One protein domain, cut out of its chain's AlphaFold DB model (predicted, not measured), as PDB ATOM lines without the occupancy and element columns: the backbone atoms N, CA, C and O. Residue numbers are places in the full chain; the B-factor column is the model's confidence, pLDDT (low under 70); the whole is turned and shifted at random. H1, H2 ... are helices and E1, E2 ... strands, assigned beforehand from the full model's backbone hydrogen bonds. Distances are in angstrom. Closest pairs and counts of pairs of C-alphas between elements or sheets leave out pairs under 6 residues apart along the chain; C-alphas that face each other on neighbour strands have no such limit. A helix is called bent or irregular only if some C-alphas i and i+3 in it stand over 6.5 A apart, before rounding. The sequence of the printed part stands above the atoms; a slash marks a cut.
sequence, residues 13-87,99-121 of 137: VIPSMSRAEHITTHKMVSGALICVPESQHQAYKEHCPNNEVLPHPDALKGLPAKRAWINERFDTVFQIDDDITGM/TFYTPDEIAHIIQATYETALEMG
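Overview. This is residues 13 to 87 and 99 to 121 of the 137 residues of an uncharacterized protein of Sphingobacteriales bacterium UPWRP_1 (UniProt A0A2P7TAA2). A small sheet of three parallel strands, E1, E2 and E3, has one helix over each of its faces, H1 on one and H2 on the other, while a third and longer helix, H3, stands off to one side, away from the sheet and from both other helices. The last residues of the printed part, 115 to 121, of which 115 to 119 belong to H3, stick out free. Two long stretches with no named element, residues 16 to 32 and 74 to 87, make up much of the rest. The printed part has 98 residues, with three named helices and three named strands in the order E1, E2, H1, E3, H2, H3 along the chain; the sheet's order is E1, E2, E3, and the class is mixed, helices and strands. The whole is compact, with a radius of gyration of the C-alphas of 13.8 A, and it spans 39 by 30 by 18 A.

Arrangement. In the sheet, E2, residues 33 to 37, is the inner strand, and its neighbours are the edge strands E1, residues 13 to 15, and E3, residues 53 to 56. E1 and E2 are parallel, with 28 degrees between their directions; N 14 and O 33 are within hydrogen-bond range at 2.8 A, and N 35 and O 14 at 2.9 A. E2 and E3 are parallel, with 37 degrees between their directions; N 54 and O 34 are within hydrogen-bond range at 2.8 A, and N 56 and O 36 at 2.9 A. H1, residues 38 to 47, is on the sheet at a height of 8.1 A, over E2 and E3, and runs along the strands, at 21 degrees to E2 on the local plane. The closest C-alphas of H1 and E3 are those of Glu 38 and Pro 55, 4.8 A apart. E2, H1 and E3 make a strand-helix-strand unit, two parallel neighbour strands with a helix between them in the chain, and its crossover is right-handed. H2, residues 62 to 73, is on the opposite face at a height of 9.0 A; it lies over E2, and runs slantwise to the strands, at 50 degrees to E2 on the local plane. The closest C-alphas of H2 and E1 are those of Pro 15 and Lys 66, 7.2 A apart. H1 and H2 are apart. H3, residues 103 to 119, is not on the sheet and is apart from H1 and H2. Every O i to N i+4 pair is within hydrogen-bond range in H2 and H3, and 4 of 6 are in H1. H1 is irregular: C-alphas 39 and 42 are 7.6 A apart.

Along the chain. E1 begins at C-alpha 13, (50.136, -7.853, 25.177), and measures 6.2 A from first to last C-alpha. E2 measures 13.1 A and ends at C-alpha 37, (37.916, -12.005, 29.868). H1 follows with no residue between and measures 15.2 A. E3 measures 9.8 A and H2 17.0 A. H3, the longest helix, measures 24.6 A and ends at C-alpha 119, (67.517, 6.152, 26.165).

Size, cuts and confidence. The two C-alphas farthest apart are those of Ala 59 and Thr 99, at 41.4 A. Residues 88 to 98 are not printed, and C-alphas 87 and 99 are 8.5 A apart across this cut, which lies in the link from H2 to H3. Of the links that are printed whole, E1 to E2 is long, with 17 residues, and E2 to H1, H1 to E3 and E3 to H2 are tight. The mean pLDDT of the printed part is 96.4, and no printed residue is under 70.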
ATOM      1  N   VAL A  13      51.494  -7.436  24.814       98.56
ATOM      2  CA  VAL A  13      50.136  -7.853  25.177       98.56
ATOM      3  C   VAL A  13      49.177  -7.643  24.013       98.56
ATOM      4  O   VAL A  13      49.080  -6.550  23.457       98.56
ATOM      5  N   ILE A  14      48.424  -8.692  23.691       98.38
ATOM      6  CA  ILE A  14      47.352  -8.703  22.700       98.38
ATOM      7  C   ILE A  14      46.008  -8.617  23.443       98.38
ATOM      8  O   ILE A  14      45.496  -9.647  23.897       98.38
ATOM      9  N   PRO A  15      45.419  -7.424  23.644       98.31
ATOM     10  CA  PRO A  15      44.045  -7.314  24.120       98.31
ATOM     11  C   PRO A  15      43.077  -7.925  23.099       98.31
ATOM     12  O   PRO A  15      42.929  -7.407  22.000       98.31
ATOM     13  N   SER A  16      42.363  -8.986  23.478       98.06
ATOM     14  CA  SER A  16      41.450  -9.695  22.570       98.06
ATOM     15  C   SER A  16      40.141 -10.084  23.257       98.06
ATOM     16  O   SER A  16      40.084 -10.244  24.478       98.06
ATOM     17  N   MET A  17      39.042 -10.147  22.507       97.44
ATOM     18  CA  MET A  17      37.734 -10.574  23.014       97.44
ATOM     19  C   MET A  17      36.898 -11.161  21.884       97.44
ATOM     20  O   MET A  17      36.745 -10.531  20.843       97.44
ATOM     21  N   SER A  18      36.296 -12.322  22.130       96.62
ATOM     22  CA  SER A  18      35.381 -13.010  21.215       96.62
ATOM     23  C   SER A  18      36.000 -13.292  19.840       96.62
ATOM     24  O   SER A  18      35.303 -13.304  18.831       96.62
ATOM     25  N   ARG A  19      37.321 -13.507  19.805       97.00
ATOM     26  CA  ARG A  19      38.115 -13.748  18.594       97.00
ATOM     27  C   ARG A  19      39.028 -14.970  18.712       97.00
ATOM     28  O   ARG A  19      39.972 -15.074  17.947       97.00
ATOM     29  N   ALA A  20      38.759 -15.908  19.624       97.44
ATOM     30  CA  ALA A  20      39.613 -17.089  19.826       97.44
ATOM     31  C   ALA A  20      39.912 -17.848  18.513       97.44
ATOM     32  O   ALA A  20      41.045 -18.248  18.278       97.44
ATOM     33  N   GLU A  21      38.926 -17.959  17.621       97.06
ATOM     34  CA  GLU A  21      39.059 -18.638  16.322       97.06
ATOM     35  C   GLU A  21      39.714 -17.787  15.218       97.06
ATOM     36  O   GLU A  21      40.137 -18.319  14.190       97.06
ATOM     37  N   HIS A  22      39.780 -16.465  15.391       96.25
ATOM     38  CA  HIS A  22      40.137 -15.518  14.324       96.25
ATOM     39  C   HIS A  22      41.310 -14.597  14.666       96.25
ATOM     40  O   HIS A  22      41.769 -13.861  13.798       96.25
ATOM     41  N   ILE A  23      41.802 -14.626  15.903       97.44
ATOM     42  CA  ILE A  23      42.991 -13.893  16.330       97.44
ATOM     43  C   ILE A  23      44.176 -14.296  15.447       97.44
ATOM     44  O   ILE A  23      44.515 -15.475  15.335       97.44
ATOM     45  N   THR A  24      44.840 -13.325  14.830       97.00
ATOM     46  CA  THR A  24      45.991 -13.573  13.942       97.00
ATOM     47  C   THR A  24      47.301 -13.182  14.606       97.00
ATOM     48  O   THR A  24      48.295 -13.899  14.472       97.00
ATOM     49  N   THR A  25      47.291 -12.113  15.405       96.75
ATOM     50  CA  THR A  25      48.499 -11.503  15.976       96.75
ATOM     51  C   THR A  25      49.315 -12.450  16.849       96.75
ATOM     52  O   THR A  25      50.536 -12.346  16.891       96.75
ATOM     53  N   HIS A  26      48.680 -13.426  17.505       96.62
ATOM     54  CA  HIS A  26      49.371 -14.399  18.362       96.62
ATOM     55  C   HIS A  26      50.430 -15.235  17.622       96.62
ATOM     56  O   HIS A  26      51.352 -15.749  18.251       96.62
ATOM     57  N   LYS A  27      50.309 -15.349  16.293       96.56
ATOM     58  CA  LYS A  27      51.281 -16.014  15.413       96.56
ATOM     59  C   LYS A  27      52.388 -15.074  14.944       96.56
ATOM     60  O   LYS A  27      53.396 -15.549  14.441       96.56
ATOM     61  N   MET A  28      52.171 -13.763  15.048       95.69
ATOM     62  CA  MET A  28      53.028 -12.724  14.475       95.69
ATOM     63  C   MET A  28      54.074 -12.207  15.452       95.69
ATOM     64  O   MET A  28      55.011 -11.555  15.019       95.69
ATOM     65  N   VAL A  29      53.929 -12.456  16.755       96.38
ATOM     66  CA  VAL A  29      54.887 -11.966  17.749       96.38
ATOM     67  C   VAL A  29      55.177 -13.048  18.773       96.38
ATOM     68  O   VAL A  29      54.292 -13.471  19.520       96.38
ATOM     69  N   SER A  30      56.433 -13.486  18.818       96.31
ATOM     70  CA  SER A  30      56.875 -14.492  19.779       96.31
ATOM     71  C   SER A  30      56.781 -13.977  21.211       96.31
ATOM     72  O   SER A  30      57.147 -12.841  21.511       96.31
ATOM     73  N   GLY A  31      56.299 -14.832  22.116       95.81
ATOM     74  CA  GLY A  31      56.212 -14.521  23.547       95.81
ATOM     75  C   GLY A  31      55.124 -13.510  23.930       95.81
ATOM     76  O   GLY A  31      55.114 -13.048  25.068       95.81
ATOM     77  N   ALA A  32      54.212 -13.159  23.017       97.62
ATOM     78  CA  ALA A  32      53.101 -12.268  23.334       97.62
ATOM     79  C   ALA A  32      52.062 -12.935  24.257       97.62
ATOM     80  O   ALA A  32      51.671 -14.091  24.052       97.62
ATOM     81  N   LEU A  33      51.584 -12.167  25.239       98.44
ATOM     82  CA  LEU A  33      50.504 -12.529  26.155       98.44
ATOM     83  C   LEU A  33      49.153 -12.163  25.541       98.44
ATOM     84  O   LEU A  33      48.973 -11.040  25.072       98.44
ATOM     85  N   ILE A  34      48.170 -13.054  25.602       98.62
ATOM     86  CA  ILE A  34      46.819 -12.774  25.099       98.62
ATOM     87  C   ILE A  34      45.913 -12.400  26.272       98.62
ATOM     88  O   ILE A  34      45.619 -13.240  27.119       98.62
ATOM     89  N   CYS A  35      45.462 -11.145  26.339       98.62
ATOM     90  CA  CYS A  35      44.642 -10.647  27.444       98.62
ATOM     91  C   CYS A  35      43.142 -10.698  27.118       98.62
ATOM     92  O   CYS A  35      42.662  -9.985  26.227       98.62
ATOM     93  N   VAL A  36      42.395 -11.525  27.856       98.56
ATOM     94  CA  VAL A  36      40.991 -11.884  27.569       98.56
ATOM     95  C   VAL A  36      40.132 -11.890  28.835       98.56
ATOM     96  O   VAL A  36      40.679 -12.010  29.931       98.56
ATOM     97  N   PRO A  37      38.795 -11.793  28.722       98.56
ATOM     98  CA  PRO A  37      37.916 -12.005  29.868       98.56
ATOM     99  C   PRO A  37      38.079 -13.420  30.445       98.56
ATOM    100  O   PRO A  37      38.288 -14.373  29.692       98.56
ATOM    101  N   GLU A  38      37.953 -13.567  31.765       98.56
ATOM    102  CA  GLU A  38      38.009 -14.857  32.477       98.56
ATOM    103  C   GLU A  38      37.108 -15.920  31.837       98.56
ATOM    104  O   GLU A  38      37.558 -17.042  31.592       98.56
ATOM    105  N   SER A  39      35.878 -15.548  31.471       98.31
ATOM    106  CA  SER A  39      34.921 -16.429  30.785       98.31
ATOM    107  C   SER A  39      35.407 -16.985  29.440       98.31
ATOM    108  O   SER A  39      34.884 -17.995  28.972       98.31
ATOM    109  N   GLN A  40      36.408 -16.362  28.812       98.25
ATOM    110  CA  GLN A  40      36.953 -16.758  27.510       98.25
ATOM    111  C   GLN A  40      38.335 -17.414  27.601       98.25
ATOM    112  O   GLN A  40      38.853 -17.883  26.588       98.25
ATOM    113  N   HIS A  41      38.932 -17.485  28.793       98.38
ATOM    114  CA  HIS A  41      40.286 -18.007  28.995       98.38
ATOM    115  C   HIS A  41      40.487 -19.396  28.368       98.38
ATOM    116  O   HIS A  41      41.469 -19.622  27.661       98.38
ATOM    117  N   GLN A  42      39.540 -20.313  28.587       98.38
ATOM    118  CA  GLN A  42      39.639 -21.684  28.083       98.38
ATOM    119  C   GLN A  42      39.611 -21.742  26.549       98.38
ATOM    120  O   GLN A  42      40.462 -22.398  25.954       98.38
ATOM    121  N   ALA A  43      38.705 -20.995  25.911       98.44
ATOM    122  CA  ALA A  43      38.609 -20.952  24.455       98.44
ATOM    123  C   ALA A  43      39.920 -20.463  23.818       98.44
ATOM    124  O   ALA A  43      40.391 -21.046  22.844       98.44
ATOM    125  N   TYR A  44      40.556 -19.436  24.390       98.50
ATOM    126  CA  TYR A  44      41.851 -18.962  23.893       98.50
ATOM    127  C   TYR A  44      42.991 -19.942  24.167       98.50
ATOM    128  O   TYR A  44      43.861 -20.084  23.318       98.50
ATOM    129  N   LYS A  45      42.992 -20.661  25.295       97.88
ATOM    130  CA  LYS A  45      43.987 -21.719  25.535       97.88
ATOM    131  C   LYS A  45      43.885 -22.866  24.533       97.88
ATOM    132  O   LYS A  45      44.908 -23.425  24.155       97.88
ATOM    133  N   GLU A  46      42.674 -23.205  24.107       97.88
ATOM    134  CA  GLU A  46      42.439 -24.248  23.103       97.88
ATOM    135  C   GLU A  46      42.894 -23.813  21.705       97.88
ATOM    136  O   GLU A  46      43.530 -24.594  21.000       97.88
ATOM    137  N   HIS A  47      42.624 -22.562  21.318       97.75
ATOM    138  CA  HIS A  47      42.952 -22.051  19.981       97.75
ATOM    139  C   HIS A  47      44.382 -21.506  19.851       97.75
ATOM    140  O   HIS A  47      44.958 -21.531  18.763       97.75
ATOM    141  N   CYS A  48      44.978 -21.044  20.951       96.75
ATOM    142  CA  CYS A  48      46.323 -20.472  21.011       96.75
ATOM    143  C   CYS A  48      47.191 -21.217  22.048       96.75
ATOM    144  O   CYS A  48      47.672 -20.601  23.002       96.75
ATOM    145  N   PRO A  49      47.430 -22.535  21.893       96.19
ATOM    146  CA  PRO A  49      48.061 -23.364  22.930       96.19
ATOM    147  C   PRO A  49      49.520 -22.994  23.232       96.19
ATOM    148  O   PRO A  49      50.037 -23.338  24.292       96.19
ATOM    149  N   ASN A  50      50.183 -22.291  22.309       95.12
ATOM    150  CA  ASN A  50      51.578 -21.867  22.442       95.12
ATOM    151  C   ASN A  50      51.730 -20.473  23.068       95.12
ATOM    152  O   ASN A  50      52.853 -20.011  23.258       95.12
ATOM    153  N   ASN A  51      50.622 -19.791  23.364       96.81
ATOM    154  CA  ASN A  51      50.628 -18.457  23.943       96.81
ATOM    155  C   ASN A  51      50.152 -18.512  25.392       96.81
ATOM    156  O   ASN A  51      49.234 -19.251  25.756       96.81
ATOM    157  N   GLU A  52      50.756 -17.680  26.233       97.81
ATOM    158  CA  GLU A  52      50.235 -17.458  27.572       97.81
ATOM    159  C   GLU A  52      48.977 -16.585  27.487       97.81
ATOM    160  O   GLU A  52      48.947 -15.545  26.825       97.81
ATOM    161  N   VAL A  53      47.918 -17.032  28.160       98.38
ATOM    162  CA  VAL A  53      46.630 -16.341  28.203       98.38
ATOM    163  C   VAL A  53      46.488 -15.678  29.566       98.38
ATOM    164  O   VAL A  53      46.526 -16.349  30.596       98.38
ATOM    165  N   LEU A  54      46.318 -14.359  29.557       98.12
ATOM    166  CA  LEU A  54      46.171 -13.510  30.728       98.12
ATOM    167  C   LEU A  54      44.685 -13.167  30.942       98.12
ATOM    168  O   LEU A  54      44.168 -12.261  30.279       98.12
ATOM    169  N   PRO A  55      43.979 -13.857  31.854       98.25
ATOM    170  CA  PRO A  55      42.588 -13.545  32.140       98.25
ATOM    171  C   PRO A  55      42.464 -12.236  32.934       98.25
ATOM    172  O   PRO A  55      43.271 -11.956  33.825       98.25
ATOM    173  N   HIS A  56      41.430 -11.456  32.632       98.31
ATOM    174  CA  HIS A  56      40.997 -10.303  33.420       98.31
ATOM    175  C   HIS A  56      39.528 -10.466  33.855       98.31
ATOM    176  O   HIS A  56      38.768 -11.151  33.163       98.31
ATOM    177  N   PRO A  57      39.079  -9.790  34.933       98.38
ATOM    178  CA  PRO A  57      37.703  -9.911  35.412       98.38
ATOM    179  C   PRO A  57      36.664  -9.603  34.329       98.38
ATOM    180  O   PRO A  57      36.765  -8.581  33.642       98.38
ATOM    181  N   ASP A  58      35.619 -10.430  34.229       98.06
ATOM    182  CA  ASP A  58      34.518 -10.242  33.267       98.06
ATOM    183  C   ASP A  58      33.751  -8.924  33.473       98.06
ATOM    184  O   ASP A  58      33.066  -8.446  32.563       98.06
ATOM    185  N   ALA A  59      33.848  -8.325  34.666       97.62
ATOM    186  CA  ALA A  59      33.241  -7.037  34.987       97.62
ATOM    187  C   ALA A  59      33.845  -5.870  34.183       97.62
ATOM    188  O   ALA A  59      33.169  -4.862  33.977       97.62
ATOM    189  N   LEU A  60      35.083  -6.001  33.691       96.38
ATOM    190  CA  LEU A  60      35.720  -4.998  32.841       96.38
ATOM    191  C   LEU A  60      35.119  -5.051  31.435       96.38
ATOM    192  O   LEU A  60      35.260  -6.043  30.717       96.38
ATOM    193  N   LYS A  61      34.439  -3.974  31.034       93.38
ATOM    194  CA  LYS A  61      33.745  -3.892  29.744       93.38
ATOM    195  C   LYS A  61      34.430  -2.916  28.796       93.38
ATOM    196  O   LYS A  61      34.707  -1.773  29.144       93.38
ATOM    197  N   GLY A  62      34.619  -3.370  27.561       94.50
ATOM    198  CA  GLY A  62      35.175  -2.569  26.478       94.50
ATOM    199  C   GLY A  62      36.702  -2.515  26.467       94.50
ATOM    200  O   GLY A  62      37.381  -2.758  27.466       94.50
ATOM    201  N   LEU A  63      37.241  -2.185  25.293       95.56
ATOM    202  CA  LEU A  63      38.680  -2.085  25.070       95.56
ATOM    203  C   LEU A  63      39.357  -1.037  25.975       95.56
ATOM    204  O   LEU A  63      40.389  -1.379  26.546       95.56
ATOM    205  N   PRO A  64      38.808   0.178  26.201       97.19
ATOM    206  CA  PRO A  64      39.464   1.170  27.059       97.19
ATOM    207  C   PRO A  64      39.712   0.679  28.492       97.19
ATOM    208  O   PRO A  64      40.826   0.805  28.993       97.19
ATOM    209  N   ALA A  65      38.710   0.056  29.125       97.75
ATOM    210  CA  ALA A  65      38.843  -0.486  30.480       97.75
ATOM    211  C   ALA A  65      39.874  -1.622  30.539       97.75
ATOM    212  O   ALA A  65      40.664  -1.701  31.476       97.75
ATOM    213  N   LYS A  66      39.914  -2.469  29.504       97.94
ATOM    214  CA  LYS A  66      40.930  -3.516  29.374       97.94
ATOM    215  C   LYS A  66      42.338  -2.937  29.237       97.94
ATOM    216  O   LYS A  66      43.239  -3.388  29.932       97.94
ATOM    217  N   ARG A  67      42.539  -1.930  28.377       97.12
ATOM    218  CA  ARG A  67      43.850  -1.281  28.199       97.12
ATOM    219  C   ARG A  67      44.330  -0.622  29.493       97.12
ATOM    220  O   ARG A  67      45.505  -0.747  29.817       97.12
ATOM    221  N   ALA A  68      43.428   0.023  30.238       96.94
ATOM    222  CA  ALA A  68      43.734   0.584  31.554       96.94
ATOM    223  C   ALA A  68      44.168  -0.505  32.547       96.94
ATOM    224  O   ALA A  68      45.230  -0.385  33.145       96.94
ATOM    225  N   TRP A  69      43.422  -1.609  32.634       98.00
ATOM    226  CA  TRP A  69      43.781  -2.742  33.492       98.00
ATOM    227  C   TRP A  69      45.141  -3.361  33.129       98.00
ATOM    228  O   TRP A  69      45.924  -3.708  34.011       98.00
ATOM    229  N   ILE A  70      45.455  -3.468  31.832       98.19
ATOM    230  CA  ILE A  70      46.768  -3.926  31.351       98.19
ATOM    231  C   ILE A  70      47.874  -2.969  31.824       98.19
ATOM    232  O   ILE A  70      48.889  -3.439  32.328       98.19
ATOM    233  N   ASN A  71      47.676  -1.654  31.703       96.31
ATOM    234  CA  ASN A  71      48.655  -0.647  32.135       96.31
ATOM    235  C   ASN A  71      48.845  -0.618  33.660       96.31
ATOM    236  O   ASN A  71      49.951  -0.414  34.139       96.31
ATOM    237  N   GLU A  72      47.788  -0.839  34.442       96.31
ATOM    238  CA  GLU A  72      47.897  -0.947  35.905       96.31
ATOM    239  C   GLU A  72      48.663  -2.205  36.329       96.31
ATOM    240  O   GLU A  72      49.356  -2.215  37.347       96.31
ATOM    241  N   ARG A  73      48.536  -3.284  35.550       96.06
ATOM    242  CA  ARG A  73      49.222  -4.552  35.806       96.06
ATOM    243  C   ARG A  73      50.688  -4.527  35.384       96.06
ATOM    244  O   ARG A  73      51.514  -5.169  36.033       96.06
ATOM    245  N   PHE A  74      50.996  -3.843  34.289       94.88
ATOM    246  CA  PHE A  74      52.330  -3.753  33.715       94.88
ATOM    247  C   PHE A  74      52.745  -2.286  33.643       94.88
ATOM    248  O   PHE A  74      52.266  -1.558  32.781       94.88
ATOM    249  N   ASP A  75      53.669  -1.883  34.519       87.81
ATOM    250  CA  ASP A  75      54.203  -0.512  34.585       87.81
ATOM    251  C   ASP A  75      54.661   0.007  33.209       87.81
ATOM    252  O   ASP A  75      54.392   1.138  32.816       87.81
ATOM    253  N   THR A  76      55.290  -0.860  32.412       95.00
ATOM    254  CA  THR A  76      55.578  -0.604  30.998       95.00
ATOM    255  C   THR A  76      55.167  -1.803  30.157       95.00
ATOM    256  O   THR A  76      55.489  -2.940  30.496       95.00
ATOM    257  N   VAL A  77      54.465  -1.557  29.048       97.25
ATOM    258  CA  VAL A  77      53.884  -2.597  28.190       97.25
ATOM    259  C   VAL A  77      53.787  -2.127  26.743       97.25
ATOM    260  O   VAL A  77      53.474  -0.967  26.480       97.25
ATOM    261  N   PHE A  78      54.000  -3.042  25.799       97.75
ATOM    262  CA  PHE A  78      53.637  -2.834  24.401       97.75
ATOM    263  C   PHE A  78      52.311  -3.535  24.118       97.75
ATOM    264  O   PHE A  78      52.201  -4.749  24.291       97.75
ATOM    265  N   GLN A  79      51.297  -2.789  23.689       97.50
ATOM    266  CA  GLN A  79      49.999  -3.360  23.331       97.50
ATOM    267  C   GLN A  79      49.832  -3.392  21.811       97.50
ATOM    268  O   GLN A  79      50.092  -2.390  21.150       97.50
ATOM    269  N   ILE A  80      49.352  -4.513  21.272       96.19
ATOM    270  CA  ILE A  80      49.140  -4.719  19.832       96.19
ATOM    271  C   ILE A  80      47.743  -5.290  19.572       96.19
ATOM    272  O   ILE A  80      47.268  -6.134  20.328       96.19
ATOM    273  N   ASP A  81      47.074  -4.820  18.522       95.06
ATOM    274  CA  ASP A  81      45.727  -5.285  18.176       95.06
ATOM    275  C   ASP A  81      45.725  -6.774  17.784       95.06
ATOM    276  O   ASP A  81      46.767  -7.350  17.466       95.06
ATOM    277  N   ASP A  82      44.572  -7.440  17.864       96.06
ATOM    278  CA  ASP A  82      44.464  -8.905  17.766       96.06
ATOM    279  C   ASP A  82      44.275  -9.451  16.337       96.06
ATOM    280  O   ASP A  82      44.269 -10.668  16.131       96.06
ATOM    281  N   ASP A  83      44.194  -8.564  15.350       94.81
ATOM    282  CA  ASP A  83      43.983  -8.856  13.930       94.81
ATOM    283  C   ASP A  83      45.129  -8.377  13.019       94.81
ATOM    284  O   ASP A  83      44.960  -8.205  11.812       94.81
ATOM    285  N   ILE A  84      46.335  -8.228  13.571       93.56
ATOM    286  CA  ILE A  84      47.539  -7.941  12.789       93.56
ATOM    287  C   ILE A  84      47.963  -9.192  12.018       93.56
ATOM    288  O   ILE A  84      48.073 -10.290  12.574       93.56
ATOM    289  N   THR A  85      48.213  -9.018  10.723       92.50
ATOM    290  CA  THR A  85      48.559 -10.099   9.785       92.50
ATOM    291  C   THR A  85      50.022 -10.089   9.354       92.50
ATOM    292  O   THR A  85      50.473 -11.039   8.720       92.50
ATOM    293  N   GLY A  86      50.778  -9.050   9.712       90.81
ATOM    294  CA  GLY A  86      52.209  -8.976   9.446       90.81
ATOM    295  C   GLY A  86      52.810  -7.612   9.766       90.81
ATOM    296  O   GLY A  86      52.103  -6.636  10.014       90.81
ATOM    297  N   MET A  87      54.137  -7.555   9.736       91.12
ATOM    298  CA  MET A  87      54.928  -6.333   9.848       91.12
ATOM    299  C   MET A  87      56.015  -6.370   8.777       91.12
ATOM    300  O   MET A  87      56.636  -7.411   8.569       91.12
ATOM    301  N   THR A  99      58.965  -7.368   2.178       86.50
ATOM    302  CA  THR A  99      59.555  -8.427   3.001       86.50
ATOM    303  C   THR A  99      58.982  -8.320   4.405       86.50
ATOM    304  O   THR A  99      59.154  -7.294   5.067       86.50
ATOM    305  N   PHE A 100      58.281  -9.368   4.836       90.69
ATOM    306  CA  PHE A 100      57.689  -9.453   6.166       90.69
ATOM    307  C   PHE A 100      58.701  -9.989   7.177       90.69
ATOM    308  O   PHE A 100      59.462 -10.906   6.869       90.69
ATOM    309  N   TYR A 101      58.677  -9.427   8.380       94.25
ATOM    310  CA  TYR A 101      59.481  -9.893   9.503       94.25
ATOM    311  C   TYR A 101      58.907 -11.179  10.105       94.25
ATOM    312  O   TYR A 101      57.693 -11.394  10.136       94.25
ATOM    313  N   THR A 102      59.792 -12.023  10.619       96.62
ATOM    314  CA  THR A 102      59.445 -13.205  11.412       96.62
ATOM    315  C   THR A 102      58.932 -12.821  12.810       96.62
ATOM    316  O   THR A 102      59.203 -11.716  13.286       96.62
ATOM    317  N   PRO A 103      58.238 -13.726  13.527       96.69
ATOM    318  CA  PRO A 103      57.724 -13.426  14.866       96.69
ATOM    319  C   PRO A 103      58.785 -13.043  15.903       96.69
ATOM    320  O   PRO A 103      58.531 -12.189  16.757       96.69
ATOM    321  N   ASP A 104      59.975 -13.639  15.813       97.25
ATOM    322  CA  ASP A 104      61.109 -13.315  16.685       97.25
ATOM    323  C   ASP A 104      61.716 -11.953  16.335       97.25
ATOM    324  O   ASP A 104      62.052 -11.177  17.230       97.25
ATOM    325  N   GLU A 105      61.813 -11.623  15.043       96.38
ATOM    326  CA  GLU A 105      62.260 -10.301  14.594       96.38
ATOM    327  C   GLU A 105      61.286  -9.211  15.038       96.38
ATOM    328  O   GLU A 105      61.724  -8.179  15.537       96.38
ATOM    329  N   ILE A 106      59.972  -9.440  14.933       96.56
ATOM    330  CA  ILE A 106      58.963  -8.478  15.391       96.56
ATOM    331  C   ILE A 106      59.086  -8.258  16.901       96.56
ATOM    332  O   ILE A 106      59.144  -7.112  17.353       96.56
ATOM    333  N   ALA A 107      59.194  -9.336  17.685       96.69
ATOM    334  CA  ALA A 107      59.423  -9.233  19.121       96.69
ATOM    335  C   ALA A 107      60.714  -8.454  19.423       96.69
ATOM    336  O   ALA A 107      60.701  -7.547  20.253       96.69
ATOM    337  N   HIS A 108      61.810  -8.744  18.719       96.44
ATOM    338  CA  HIS A 108      63.077  -8.036  18.883       96.44
ATOM    339  C   HIS A 108      62.963  -6.542  18.560       96.44
ATOM    340  O   HIS A 108      63.429  -5.719  19.345       96.44
ATOM    341  N   ILE A 109      62.300  -6.178  17.459       95.75
ATOM    342  CA  ILE A 109      62.111  -4.781  17.053       95.75
ATOM    343  C   ILE A 109      61.282  -4.020  18.093       95.75
ATOM    344  O   ILE A 109      61.627  -2.884  18.422       95.75
ATOM    345  N   ILE A 110      60.244  -4.634  18.672       96.56
ATOM    346  CA  ILE A 110      59.468  -4.032  19.770       96.56
ATOM    347  C   ILE A 110      60.373  -3.718  20.970       96.56
ATOM    348  O   ILE A 110      60.350  -2.597  21.480       96.56
ATOM    349  N   GLN A 111      61.198  -4.680  21.396       96.94
ATOM    350  CA  GLN A 111      62.093  -4.497  22.545       96.94
ATOM    351  C   GLN A 111      63.170  -3.437  22.266       96.94
ATOM    352  O   GLN A 111      63.376  -2.546  23.083       96.94
ATOM    353  N   ALA A 112      63.801  -3.474  21.089       95.44
ATOM    354  CA  ALA A 112      64.805  -2.489  20.683       95.44
ATOM    355  C   ALA A 112      64.218  -1.070  20.568       95.44
ATOM    356  O   ALA A 112      64.866  -0.085  20.929       95.44
ATOM    357  N   THR A 113      62.968  -0.957  20.108       95.38
ATOM    358  CA  THR A 113      62.244   0.323  20.058       95.38
ATOM    359  C   THR A 113      62.025   0.880  21.460       95.38
ATOM    360  O   THR A 113      62.231   2.072  21.678       95.38
ATOM    361  N   TYR A 114      61.640   0.032  22.416       95.94
ATOM    362  CA  TYR A 114      61.499   0.439  23.811       95.94
ATOM    363  C   TYR A 114      62.833   0.895  24.418       95.94
ATOM    364  O   TYR A 114      62.886   1.972  25.008       95.94
ATOM    365  N   GLU A 115      63.906   0.120  24.243       94.81
ATOM    366  CA  GLU A 115      65.245   0.473  24.737       94.81
ATOM    367  C   GLU A 115      65.685   1.842  24.189       94.81
ATOM    368  O   GLU A 115      66.067   2.725  24.954       94.81
ATOM    369  N   THR A 116      65.504   2.070  22.884       94.88
ATOM    370  CA  THR A 116      65.806   3.359  22.239       94.88
ATOM    371  C   THR A 116      64.948   4.493  22.804       94.88
ATOM    372  O   THR A 116      65.453   5.572  23.107       94.88
ATOM    373  N   ALA A 117      63.640   4.271  22.966       95.56
ATOM    374  CA  ALA A 117      62.734   5.269  23.523       95.56
ATOM    375  C   ALA A 117      63.136   5.657  24.955       95.56
ATOM    376  O   ALA A 117      63.142   6.843  25.286       95.56
ATOM    377  N   LEU A 118      63.526   4.679  25.775       93.69
ATOM    378  CA  LEU A 118      63.998   4.902  27.137       93.69
ATOM    379  C   LEU A 118      65.289   5.731  27.156       93.69
ATOM    380  O   LEU A 118      65.381   6.702  27.907       93.69
ATOM    381  N   GLU A 119      66.263   5.397  26.305       94.56
ATOM    382  CA  GLU A 119      67.517   6.152  26.165       94.56
ATOM    383  C   GLU A 119      67.287   7.599  25.709       94.56
ATOM    384  O   GLU A 119      67.978   8.515  26.154       94.56
ATOM    385  N   MET A 120      66.283   7.822  24.860       96.25
ATOM    386  CA  MET A 120      65.883   9.152  24.395       96.25
ATOM    387  C   MET A 120      65.057   9.945  25.422       96.25
ATOM    388  O   MET A 120      64.720  11.102  25.165       96.25
ATOM    389  N   GLY A 121      64.717   9.357  26.574       95.62
ATOM    390  CA  GLY A 121      63.857   9.986  27.579       95.62
ATOM    391  C   GLY A 121      62.391  10.105  27.145       95.62
ATOM    392  O   GLY A 121      61.665  10.961  27.650       95.62
TER     393      GLY A 121